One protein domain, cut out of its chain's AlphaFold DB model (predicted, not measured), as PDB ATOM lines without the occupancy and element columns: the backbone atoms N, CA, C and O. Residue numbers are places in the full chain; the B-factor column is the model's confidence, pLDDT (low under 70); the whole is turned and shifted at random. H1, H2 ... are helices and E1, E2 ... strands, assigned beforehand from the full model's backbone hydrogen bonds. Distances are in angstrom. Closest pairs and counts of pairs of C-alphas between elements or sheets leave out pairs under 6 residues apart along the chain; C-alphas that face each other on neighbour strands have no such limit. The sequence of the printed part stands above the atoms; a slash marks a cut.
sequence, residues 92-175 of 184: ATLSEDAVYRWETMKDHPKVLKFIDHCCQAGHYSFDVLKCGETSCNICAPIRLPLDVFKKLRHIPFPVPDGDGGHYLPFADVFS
ATOM      1  N   ALA A  92     -52.876 -28.491 -13.348       92.75
ATOM      2  CA  ALA A  92     -54.196 -28.092 -12.862       92.75
ATOM      3  C   ALA A  92     -55.271 -28.016 -13.962       92.75
ATOM      4  O   ALA A  92     -56.432 -27.748 -13.669       92.75
ATOM      5  N   THR A  93     -54.897 -28.218 -15.229       92.50
ATOM      6  CA  THR A  93     -55.849 -28.338 -16.345       92.50
ATOM      7  C   THR A  93     -56.534 -29.709 -16.393       92.50
ATOM      8  O   THR A  93     -57.456 -29.908 -17.186       92.50
ATOM      9  N   LEU A  94     -56.092 -30.659 -15.562       93.00
ATOM     10  CA  LEU A  94     -56.692 -31.982 -15.446       93.00
ATOM     11  C   LEU A  94     -57.933 -31.984 -14.538       93.00
ATOM     12  O   LEU A  94     -58.097 -31.141 -13.662       93.00
ATOM     13  N   SER A  95     -58.795 -32.976 -14.742       91.69
ATOM     14  CA  SER A  95     -60.042 -33.213 -14.024       91.69
ATOM     15  C   SER A  95     -60.258 -34.714 -13.849       91.69
ATOM     16  O   SER A  95     -60.064 -35.489 -14.785       91.69
ATOM     17  N   GLU A  96     -60.700 -35.103 -12.657       89.75
ATOM     18  CA  GLU A  96     -60.974 -36.493 -12.277       89.75
ATOM     19  C   GLU A  96     -62.106 -37.131 -13.107       89.75
ATOM     20  O   GLU A  96     -62.073 -38.327 -13.389       89.75
ATOM     21  N   ASP A  97     -63.066 -36.330 -13.578       86.38
ATOM     22  CA  ASP A  97     -64.216 -36.808 -14.359       86.38
ATOM     23  C   ASP A  97     -63.934 -36.939 -15.869       86.38
ATOM     24  O   ASP A  97     -64.794 -37.389 -16.638       86.38
ATOM     25  N   ALA A  98     -62.756 -36.513 -16.326       87.69
ATOM     26  CA  ALA A  98     -62.411 -36.478 -17.741       87.69
ATOM     27  C   ALA A  98     -61.684 -37.754 -18.198       87.69
ATOM     28  O   ALA A  98     -61.004 -38.439 -17.437       87.69
ATOM     29  N   VAL A  99     -61.804 -38.067 -19.492       86.75
ATOM     30  CA  VAL A  99     -61.066 -39.166 -20.126       86.75
ATOM     31  C   VAL A  99     -59.988 -38.584 -21.025       86.75
ATOM     32  O   VAL A  99     -60.295 -37.934 -22.024       86.75
ATOM     33  N   TYR A 100     -58.735 -38.874 -20.695       88.25
ATOM     34  CA  TYR A 100     -57.572 -38.417 -21.446       88.25
ATOM     35  C   TYR A 100     -57.123 -39.473 -22.450       88.25
ATOM     36  O   TYR A 100     -57.018 -40.658 -22.128       88.25
ATOM     37  N   ARG A 101     -56.849 -39.038 -23.680       88.56
ATOM     38  CA  ARG A 101     -56.163 -39.840 -24.697       88.56
ATOM     39  C   ARG A 101     -54.923 -39.102 -25.165       88.56
ATOM     40  O   ARG A 101     -54.818 -37.891 -24.988       88.56
ATOM     41  N   TRP A 102     -54.000 -39.822 -25.793       82.69
ATOM     42  CA  TRP A 102     -52.751 -39.241 -26.281       82.69
ATOM     43  C   TRP A 102     -52.979 -38.014 -27.181       82.69
ATOM     44  O   TRP A 102     -52.289 -37.009 -27.049       82.69
ATOM     45  N   GLU A 103     -54.013 -38.037 -28.024       85.75
ATOM     46  CA  GLU A 103     -54.344 -36.945 -28.947       85.75
ATOM     47  C   GLU A 103     -54.792 -35.658 -28.235       85.75
ATOM     48  O   GLU A 103     -54.635 -34.562 -28.781       85.75
ATOM     49  N   THR A 104     -55.342 -35.783 -27.023       86.81
ATOM     50  CA  THR A 104     -55.794 -34.658 -26.189       86.81
ATOM     51  C   THR A 104     -54.736 -34.229 -25.172       86.81
ATOM     52  O   THR A 104     -54.875 -33.178 -24.559       86.81
ATOM     53  N   MET A 105     -53.641 -34.984 -25.004       86.62
ATOM     54  CA  MET A 105     -52.573 -34.636 -24.053       86.62
ATOM     55  C   MET A 105     -51.827 -33.350 -24.414       86.62
ATOM     56  O   MET A 105     -51.232 -32.727 -23.538       86.62
ATOM     57  N   LYS A 106     -51.888 -32.917 -25.679       87.50
ATOM     58  CA  LYS A 106     -51.322 -31.635 -26.132       87.50
ATOM     59  C   LYS A 106     -51.881 -30.426 -25.372       87.50
ATOM     60  O   LYS A 106     -51.181 -29.426 -25.237       87.50
ATOM     61  N   ASP A 107     -53.103 -30.541 -24.852       89.69
ATOM     62  CA  ASP A 107     -53.769 -29.488 -24.084       89.69
ATOM     63  C   ASP A 107     -53.294 -29.460 -22.610       89.69
ATOM     64  O   ASP A 107     -53.646 -28.553 -21.860       89.69
ATOM     65  N   HIS A 108     -52.428 -30.408 -22.217       92.88
ATOM     66  CA  HIS A 108     -51.870 -30.587 -20.869       92.88
ATOM     67  C   HIS A 108     -50.327 -30.560 -20.893       92.88
ATOM     68  O   HIS A 108     -49.653 -31.565 -20.621       92.88
ATOM     69  N   PRO A 109     -49.714 -29.416 -21.254       92.31
ATOM     70  CA  PRO A 109     -48.284 -29.332 -21.533       92.31
ATOM     71  C   PRO A 109     -47.398 -29.579 -20.307       92.31
ATOM     72  O   PRO A 109     -46.231 -29.938 -20.478       92.31
ATOM     73  N   LYS A 110     -47.891 -29.388 -19.073       94.75
ATOM     74  CA  LYS A 110     -47.080 -29.680 -17.879       94.75
ATOM     75  C   LYS A 110     -46.990 -31.179 -17.629       94.75
ATOM     76  O   LYS A 110     -45.930 -31.642 -17.224       94.75
ATOM     77  N   VAL A 111     -48.044 -31.935 -17.942       93.06
ATOM     78  CA  VAL A 111     -48.003 -33.404 -17.886       93.06
ATOM     79  C   VAL A 111     -47.002 -33.950 -18.889       93.06
ATOM     80  O   VAL A 111     -46.179 -34.778 -18.519       93.06
ATOM     81  N   LEU A 112     -47.029 -33.464 -20.134       92.69
ATOM     82  CA  LEU A 112     -46.070 -33.892 -21.157       92.69
ATOM     83  C   LEU A 112     -44.629 -33.619 -20.712       92.69
ATOM     84  O   LEU A 112     -43.800 -34.522 -20.728       92.69
ATOM     85  N   LYS A 113     -44.361 -32.417 -20.185       95.31
ATOM     86  CA  LYS A 113     -43.051 -32.085 -19.604       95.31
ATOM     87  C   LYS A 113     -42.671 -32.988 -18.434       95.31
ATOM     88  O   LYS A 113     -41.501 -33.322 -18.293       95.31
ATOM     89  N   PHE A 114     -43.622 -33.352 -17.577       95.25
ATOM     90  CA  PHE A 114     -43.370 -34.269 -16.469       95.25
ATOM     91  C   PHE A 114     -43.037 -35.678 -16.964       95.25
ATOM     92  O   PHE A 114     -42.084 -36.271 -16.468       95.25
ATOM     93  N   ILE A 115     -43.778 -36.188 -17.951       93.06
ATOM     94  CA  ILE A 115     -43.520 -37.493 -18.567       93.06
ATOM     95  C   ILE A 115     -42.115 -37.515 -19.172       93.06
ATOM     96  O   ILE A 115     -41.341 -38.408 -18.848       93.06
ATOM     97  N   ASP A 116     -41.749 -36.497 -19.950       94.12
ATOM     98  CA  ASP A 116     -40.419 -36.408 -20.562       94.12
ATOM     99  C   ASP A 116     -39.293 -36.260 -19.522       94.12
ATOM    100  O   ASP A 116     -38.163 -36.689 -19.749       94.12
ATOM    101  N   HIS A 117     -39.580 -35.632 -18.377       95.56
ATOM    102  CA  HIS A 117     -38.583 -35.332 -17.349       95.56
ATOM    103  C   HIS A 117     -38.379 -36.455 -16.322       95.56
ATOM    104  O   HIS A 117     -37.274 -36.608 -15.804       95.56
ATOM    105  N   CYS A 118     -39.438 -37.182 -15.961       95.56
ATOM    106  CA  CYS A 118     -39.445 -38.106 -14.822       95.56
ATOM    107  C   CYS A 118     -39.922 -39.514 -15.157       95.56
ATOM    108  O   CYS A 118     -39.888 -40.371 -14.274       95.56
ATOM    109  N   CYS A 119     -40.408 -39.767 -16.370       94.50
ATOM    110  CA  CYS A 119     -40.978 -41.060 -16.708       94.50
ATOM    111  C   CYS A 119     -40.133 -41.800 -17.741       94.50
ATOM    112  O   CYS A 119     -39.539 -41.215 -18.642       94.50
ATOM    113  N   GLN A 120     -40.141 -43.123 -17.633       92.94
ATOM    114  CA  GLN A 120     -39.615 -44.025 -18.644       92.94
ATOM    115  C   GLN A 120     -40.721 -45.011 -19.021       92.94
ATOM    116  O   GLN A 120     -41.217 -45.749 -18.173       92.94
ATOM    117  N   ALA A 121     -41.115 -45.011 -20.292       90.50
ATOM    118  CA  ALA A 121     -42.183 -45.853 -20.818       90.50
ATOM    119  C   ALA A 121     -41.622 -46.848 -21.835       90.50
ATOM    120  O   ALA A 121     -40.923 -46.465 -22.773       90.50
ATOM    121  N   GLY A 122     -41.932 -48.125 -21.654       86.31
ATOM    122  CA  GLY A 122     -41.607 -49.198 -22.581       86.31
ATOM    123  C   GLY A 122     -42.823 -50.061 -22.859       86.31
ATOM    124  O   GLY A 122     -43.924 -49.809 -22.378       86.31
ATOM    125  N   HIS A 123     -42.619 -51.122 -23.631       83.19
ATOM    126  CA  HIS A 123     -43.717 -51.996 -24.033       83.19
ATOM    127  C   HIS A 123     -44.369 -52.737 -22.846       83.19
ATOM    128  O   HIS A 123     -45.558 -53.037 -22.887       83.19
ATOM    129  N   TYR A 124     -43.603 -53.004 -21.782       82.75
ATOM    130  CA  TYR A 124     -44.060 -53.767 -20.612       82.75
ATOM    131  C   TYR A 124     -43.922 -53.021 -19.279       82.75
ATOM    132  O   TYR A 124     -44.271 -53.578 -18.240       82.75
ATOM    133  N   SER A 125     -43.402 -51.794 -19.277       88.44
ATOM    134  CA  SER A 125     -43.176 -51.032 -18.049       88.44
ATOM    135  C   SER A 125     -43.426 -49.546 -18.248       88.44
ATOM    136  O   SER A 125     -43.240 -48.995 -19.333       88.44
ATOM    137  N   PHE A 126     -43.857 -48.904 -17.170       91.06
ATOM    138  CA  PHE A 126     -43.942 -47.462 -17.057       91.06
ATOM    139  C   PHE A 126     -43.458 -47.094 -15.663       91.06
ATOM    140  O   PHE A 126     -44.103 -47.431 -14.668       91.06
ATOM    141  N   ASP A 127     -42.329 -46.407 -15.609       92.94
ATOM    142  CA  ASP A 127     -41.665 -46.062 -14.365       92.94
ATOM    143  C   ASP A 127     -41.661 -44.554 -14.187       92.94
ATOM    144  O   ASP A 127     -41.401 -43.816 -15.134       92.94
ATOM    145  N   VAL A 128     -41.877 -44.106 -12.952       93.12
ATOM    146  CA  VAL A 128     -41.782 -42.696 -12.566       93.12
ATOM    147  C   VAL A 128     -40.676 -42.545 -11.527       93.12
ATOM    148  O   VAL A 128     -40.761 -43.113 -10.437       93.12
ATOM    149  N   LEU A 129     -39.660 -41.745 -11.835       94.31
ATOM    150  CA  LEU A 129     -38.582 -41.375 -10.927       94.31
ATOM    151  C   LEU A 129     -38.352 -39.866 -11.029       94.31
ATOM    152  O   LEU A 129     -37.998 -39.337 -12.077       94.31
ATOM    153  N   LYS A 130     -38.563 -39.153  -9.919       94.00
ATOM    154  CA  LYS A 130     -38.284 -37.709  -9.853       94.00
ATOM    155  C   LYS A 130     -36.793 -37.430 -10.097       94.00
ATOM    156  O   LYS A 130     -35.956 -38.298  -9.902       94.00
ATOM    157  N   CYS A 131     -36.424 -36.202 -10.447       93.00
ATOM    158  CA  CYS A 131     -35.004 -35.882 -10.666       93.00
ATOM    159  C   CYS A 131     -34.185 -35.713  -9.373       93.00
ATOM    160  O   CYS A 131     -32.960 -35.724  -9.423       93.00
ATOM    161  N   GLY A 132     -34.837 -35.536  -8.218       91.62
ATOM    162  CA  GLY A 132     -34.164 -35.318  -6.930       91.62
ATOM    163  C   GLY A 132     -33.718 -33.875  -6.667       91.62
ATOM    164  O   GLY A 132     -33.309 -33.570  -5.550       91.62
ATOM    165  N   GLU A 133     -33.841 -32.979  -7.649       90.62
ATOM    166  CA  GLU A 133     -33.485 -31.566  -7.507       90.62
ATOM    167  C   GLU A 133     -34.539 -30.803  -6.687       90.62
ATOM    168  O   GLU A 133     -35.722 -30.762  -7.036       90.62
ATOM    169  N   THR A 134     -34.104 -30.170  -5.595       87.94
ATOM    170  CA  THR A 134     -34.977 -29.420  -4.673       87.94
ATOM    171  C   THR A 134     -35.637 -28.206  -5.320       87.94
ATOM    172  O   THR A 134     -36.746 -27.837  -4.944       87.94
ATOM    173  N   SER A 135     -34.983 -27.612  -6.317       90.81
ATOM    174  CA  SER A 135     -35.470 -26.448  -7.062       90.81
ATOM    175  C   SER A 135     -36.247 -26.807  -8.338       90.81
ATOM    176  O   SER A 135     -36.595 -25.928  -9.128       90.81
ATOM    177  N   CYS A 136     -36.537 -28.094  -8.571       91.56
ATOM    178  CA  CYS A 136     -37.218 -28.523  -9.787       91.56
ATOM    179  C   CYS A 136     -38.689 -28.086  -9.811       91.56
ATOM    180  O   CYS A 136     -39.531 -28.591  -9.065       91.56
ATOM    181  N   ASN A 137     -39.015 -27.222 -10.773       90.56
ATOM    182  CA  ASN A 137     -40.372 -26.722 -11.004       90.56
ATOM    183  C   ASN A 137     -41.279 -27.699 -11.778       90.56
ATOM    184  O   ASN A 137     -42.426 -27.362 -12.059       90.56
ATOM    185  N   ILE A 138     -40.773 -28.878 -12.165       93.50
ATOM    186  CA  ILE A 138     -41.532 -29.884 -12.928       93.50
ATOM    187  C   ILE A 138     -42.093 -30.964 -12.002       93.50
ATOM    188  O   ILE A 138     -43.283 -31.256 -12.055       93.50
ATOM    189  N   CYS A 139     -41.250 -31.574 -11.164       91.38
ATOM    190  CA  CYS A 139     -41.644 -32.747 -10.377       91.38
ATOM    191  C   CYS A 139     -41.803 -32.485  -8.878       91.38
ATOM    192  O   CYS A 139     -42.213 -33.397  -8.157       91.38
ATOM    193  N   ALA A 140     -41.534 -31.258  -8.418       86.31
ATOM    194  CA  ALA A 140     -41.478 -30.872  -7.009       86.31
ATOM    195  C   ALA A 140     -40.441 -31.683  -6.193       86.31
ATOM    196  O   ALA A 140     -39.978 -32.743  -6.627       86.31
ATOM    197  N   PRO A 141     -40.082 -31.236  -4.977       89.56
ATOM    198  CA  PRO A 141     -39.121 -31.954  -4.148       89.56
ATOM    199  C   PRO A 141     -39.518 -33.413  -3.870       89.56
ATOM    200  O   PRO A 141     -40.699 -33.794  -3.829       89.56
ATOM    201  N   ILE A 142     -38.501 -34.248  -3.665       92.12
ATOM    202  CA  ILE A 142     -38.678 -35.623  -3.201       92.12
ATOM    203  C   ILE A 142     -39.137 -35.628  -1.739       92.12
ATOM    204  O   ILE A 142     -38.725 -34.791  -0.941       92.12
ATOM    205  N   ARG A 143     -40.007 -36.581  -1.390       89.44
ATOM    206  CA  ARG A 143     -40.456 -36.796  -0.001       89.44
ATOM    207  C   ARG A 143     -39.610 -37.836   0.737       89.44
ATOM    208  O   ARG A 143     -39.665 -37.912   1.958       89.44
ATOM    209  N   LEU A 144     -38.870 -38.654  -0.010       92.31
ATOM    210  CA  LEU A 144     -37.978 -39.661   0.552       92.31
ATOM    211  C   LEU A 144     -36.696 -39.008   1.091       92.31
ATOM    212  O   LEU A 144     -36.231 -38.031   0.499       92.31
ATOM    213  N   PRO A 145     -36.086 -39.573   2.150       93.50
ATOM    214  CA  PRO A 145     -34.730 -39.223   2.553       93.50
ATOM    215  C   PRO A 145     -33.758 -39.325   1.374       93.50
ATOM    216  O   PRO A 145     -33.829 -40.263   0.574       93.50
ATOM    217  N   LEU A 146     -32.858 -38.348   1.250       89.44
ATOM    218  CA  LEU A 146     -31.993 -38.216   0.077       89.44
ATOM    219  C   LEU A 146     -31.077 -39.435  -0.123       89.44
ATOM    220  O   LEU A 146     -30.818 -39.835  -1.253       89.44
ATOM    221  N   ASP A 147     -30.607 -40.047   0.960       92.00
ATOM    222  CA  ASP A 147     -29.776 -41.254   0.951       92.00
ATOM    223  C   ASP A 147     -30.529 -42.495   0.445       92.00
ATOM    224  O   ASP A 147     -29.945 -43.343  -0.231       92.00
ATOM    225  N   VAL A 148     -31.830 -42.592   0.730       93.94
ATOM    226  CA  VAL A 148     -32.709 -43.635   0.187       93.94
ATOM    227  C   VAL A 148     -32.996 -43.351  -1.282       93.94
ATOM    228  O   VAL A 148     -32.879 -44.244  -2.118       93.94
ATOM    229  N   PHE A 149     -33.315 -42.099  -1.612       93.75
ATOM    230  CA  PHE A 149     -33.653 -41.694  -2.972       93.75
ATOM    231  C   PHE A 149     -32.503 -41.916  -3.957       93.75
ATOM    232  O   PHE A 149     -32.721 -42.450  -5.038       93.75
ATOM    233  N   LYS A 150     -31.267 -41.591  -3.561       90.25
ATOM    234  CA  LYS A 150     -30.057 -41.785  -4.380       90.25
ATOM    235  C   LYS A 150     -29.795 -43.243  -4.776       90.25
ATOM    236  O   LYS A 150     -29.010 -43.490  -5.685       90.25
ATOM    237  N   LYS A 151     -30.431 -44.211  -4.109       91.00
ATOM    238  CA  LYS A 151     -30.329 -45.638  -4.452       91.00
ATOM    239  C   LYS A 151     -31.323 -46.052  -5.538       91.00
ATOM    240  O   LYS A 151     -31.151 -47.117  -6.127       91.00
ATOM    241  N   LEU A 152     -32.353 -45.243  -5.791       91.50
ATOM    242  CA  LEU A 152     -33.381 -45.521  -6.788       91.50
ATOM    243  C   LEU A 152     -32.864 -45.213  -8.193       91.50
ATOM    244  O   LEU A 152     -32.139 -44.246  -8.416       91.50
ATOM    245  N   ARG A 153     -33.256 -46.051  -9.151       90.25
ATOM    246  CA  ARG A 153     -32.939 -45.913 -10.574       90.25
ATOM    247  C   ARG A 153     -34.148 -46.388 -11.369       90.25
ATOM    248  O   ARG A 153     -34.910 -47.216 -10.869       90.25
ATOM    249  N   HIS A 154     -34.305 -45.886 -12.588       90.31
ATOM    250  CA  HIS A 154     -35.275 -46.463 -13.516       90.31
ATOM    251  C   HIS A 154     -34.951 -47.932 -13.778       90.31
ATOM    252  O   HIS A 154     -33.775 -48.313 -13.833       90.31
ATOM    253  N   ILE A 155     -35.988 -48.751 -13.945       87.69
ATOM    254  CA  ILE A 155     -35.814 -50.157 -14.276       87.69
ATOM    255  C   ILE A 155     -35.402 -50.230 -15.757       87.69
ATOM    256  O   ILE A 155     -36.066 -49.648 -16.620       87.69
ATOM    257  N   PRO A 156     -34.290 -50.905 -16.087       87.88
ATOM    258  CA  PRO A 156     -33.854 -51.060 -17.462       87.88
ATOM    259  C   PRO A 156     -34.879 -51.889 -18.231       87.88
ATOM    260  O   PRO A 156     -35.446 -52.852 -17.712       87.88
ATOM    261  N   PHE A 157     -35.092 -51.533 -19.495       89.00
ATOM    262  CA  PHE A 157     -35.874 -52.382 -20.385       89.00
ATOM    263  C   PHE A 157     -35.151 -53.712 -20.635       89.00
ATOM    264  O   PHE A 157     -33.921 -53.753 -20.552       89.00
ATOM    265  N   PRO A 158     -35.884 -54.789 -20.974       88.31
ATOM    266  CA  PRO A 158     -35.271 -56.048 -21.381       88.31
ATOM    267  C   PRO A 158     -34.270 -55.832 -22.526       88.31
ATOM    268  O   PRO A 158     -34.638 -55.329 -23.589       88.31
ATOM    269  N   VAL A 159     -33.006 -56.201 -22.303       88.31
ATOM    270  CA  VAL A 159     -31.919 -56.054 -23.283       88.31
ATOM    271  C   VAL A 159     -31.655 -57.417 -23.923       88.31
ATOM    272  O   VAL A 159     -31.416 -58.363 -23.177       88.31
ATOM    273  N   PRO A 160     -31.724 -57.569 -25.255       89.00
ATOM    274  CA  PRO A 160     -31.396 -58.831 -25.918       89.00
ATOM    275  C   PRO A 160     -29.942 -59.249 -25.667       89.00
ATOM    276  O   PRO A 160     -29.057 -58.396 -25.624       89.00
ATOM    277  N   ASP A 161     -29.688 -60.549 -25.552       88.00
ATOM    278  CA  ASP A 161     -28.343 -61.116 -25.354       88.00
ATOM    279  C   ASP A 161     -27.479 -61.179 -26.631       88.00
ATOM    280  O   ASP A 161     -26.308 -61.538 -26.569       88.00
ATOM    281  N   GLY A 162     -28.038 -60.783 -27.780       82.00
ATOM    282  CA  GLY A 162     -27.375 -60.779 -29.088       82.00
ATOM    283  C   GLY A 162     -27.714 -61.989 -29.963       82.00
ATOM    284  O   GLY A 162     -27.749 -61.845 -31.184       82.00
ATOM    285  N   ASP A 163     -28.078 -63.125 -29.360       79.31
ATOM    286  CA  ASP A 163     -28.401 -64.379 -30.062       79.31
ATOM    287  C   ASP A 163     -29.895 -64.486 -30.436       79.31
ATOM    288  O   ASP A 163     -30.329 -65.420 -31.111       79.31
ATOM    289  N   GLY A 164     -30.703 -63.496 -30.034       74.38
ATOM    290  CA  GLY A 164     -32.080 -63.293 -30.502       74.38
ATOM    291  C   GLY A 164     -33.131 -64.205 -29.862       74.38
ATOM    292  O   GLY A 164     -34.306 -64.119 -30.224       74.38
ATOM    293  N   GLY A 165     -32.734 -65.056 -28.912       83.25
ATOM    294  CA  GLY A 165     -33.628 -65.975 -28.200       83.25
ATOM    295  C   GLY A 165     -33.936 -65.578 -26.757       83.25
ATOM    296  O   GLY A 165     -34.976 -65.980 -26.228       83.25
ATOM    297  N   HIS A 166     -33.066 -64.790 -26.115       87.88
ATOM    298  CA  HIS A 166     -33.187 -64.460 -24.697       87.88
ATOM    299  C   HIS A 166     -32.826 -62.997 -24.397       87.88
ATOM    300  O   HIS A 166     -32.329 -62.244 -25.237       87.88
ATOM    301  N   TYR A 167     -33.146 -62.581 -23.173       90.94
ATOM    302  CA  TYR A 167     -32.760 -61.286 -22.625       90.94
ATOM    303  C   TYR A 167     -31.629 -61.475 -21.618       90.94
ATOM    304  O   TYR A 167     -31.581 -62.494 -20.924       90.94
ATOM    305  N   LEU A 168     -30.768 -60.467 -21.499       90.56
ATOM    306  CA  LEU A 168     -29.750 -60.398 -20.465       90.56
ATOM    307  C   LEU A 168     -30.391 -60.529 -19.070       90.56
ATOM    308  O   LEU A 168     -31.462 -59.957 -18.823       90.56
ATOM    309  N   PRO A 169     -29.743 -61.249 -18.137       90.38
ATOM    310  CA  PRO A 169     -30.160 -61.297 -16.744       90.38
ATOM    311  C   PRO A 169     -30.336 -59.900 -16.142       90.38
ATOM    312  O   PRO A 169     -29.541 -58.993 -16.378       90.38
ATOM    313  N   PHE A 170     -31.353 -59.734 -15.290       88.31
ATOM    314  CA  PHE A 170     -31.631 -58.445 -14.646       88.31
ATOM    315  C   PHE A 170     -30.427 -57.895 -13.872       88.31
ATOM    316  O   PHE A 170     -30.172 -56.696 -13.909       88.31
ATOM    317  N   ALA A 171     -29.669 -58.765 -13.198       88.44
ATOM    318  CA  ALA A 171     -28.476 -58.367 -12.455       88.44
ATOM    319  C   ALA A 171     -27.427 -57.696 -13.357       88.44
ATOM    320  O   ALA A 171     -26.804 -56.728 -12.934       88.44
ATOM    321  N   ASP A 172     -27.291 -58.136 -14.606       88.88
ATOM    322  CA  ASP A 172     -26.282 -57.617 -15.531       88.88
ATOM    323  C   ASP A 172     -26.664 -56.225 -16.055       88.88
ATOM    324  O   ASP A 172     -25.805 -55.375 -16.279       88.88
ATOM    325  N   VAL A 173     -27.966 -55.952 -16.188       87.94
ATOM    326  CA  VAL A 173     -28.485 -54.662 -16.676       87.94
ATOM    327  C   VAL A 173     -28.815 -53.668 -15.557       87.94
ATOM    328  O   VAL A 173     -28.816 -52.460 -15.793       87.94
ATOM    329  N   PHE A 174     -29.086 -54.151 -14.343       86.62
ATOM    330  CA  PHE A 174     -29.459 -53.350 -13.169       86.62
ATOM    331  C   PHE A 174     -28.356 -53.275 -12.105       86.62
ATOM    332  O   PHE A 174     -28.590 -52.799 -10.992       86.62
ATOM    333  N   SER A 175     -27.143 -53.729 -12.427       72.88
ATOM    334  CA  SER A 175     -25.998 -53.585 -11.531       72.88
ATOM    335  C   SER A 175     -25.758 -52.114 -11.172       72.88
ATOM    336  O   SER A 175     -25.987 -51.224 -12.005       72.88
TER     337      SER A 175
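What this domain is: This is residues 92 to 175 of the 184 residues of an uncharacterized protein of Amphimedon queenslandica (UniProt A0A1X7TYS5). With little regular structure, a small antiparallel hairpin, E1 and E2, sits in the middle; H2 leads into it from H1, and long loops run out to H3 and H4. Of 84 residues printed, 31 are in named elements, mostly helix: H1 H2 E1 E2 H3 H4. The whole is loose, radius of gyration of the C-alphas 16.6 A, spanning 47 by 36 by 18 A.

How they stand to each other: Between E1, residues 119 to 121, and E2, residues 126 to 128, N 120 and O 127 are within hydrogen-bond range, 2.9 A. H2, residues 109 to 118, and H1, residues 102 to 107, only just touch, only at the corner, with 3 C-alpha pairs within 8 A, the closest Met 105 and Leu 112, 7.2 A. Every O i to N i+4 pair is within range in H2 and H4; H1 has 0 of 2, but 2 of 3 O i to N i+3.

Where its parts are: H2, 14.1 A long, begins at C-alpha 109 (-48.284, -29.332, -21.533). H3 is residues 146 to 149; H4, residues 170 to 174, ends at C-alpha 174 (-29.459, -53.350, -13.169).

The domain as a whole: The printed part has no cut; E2 to H3 and H3 to H4 are long links. No printed residue is under 70 in pLDDT.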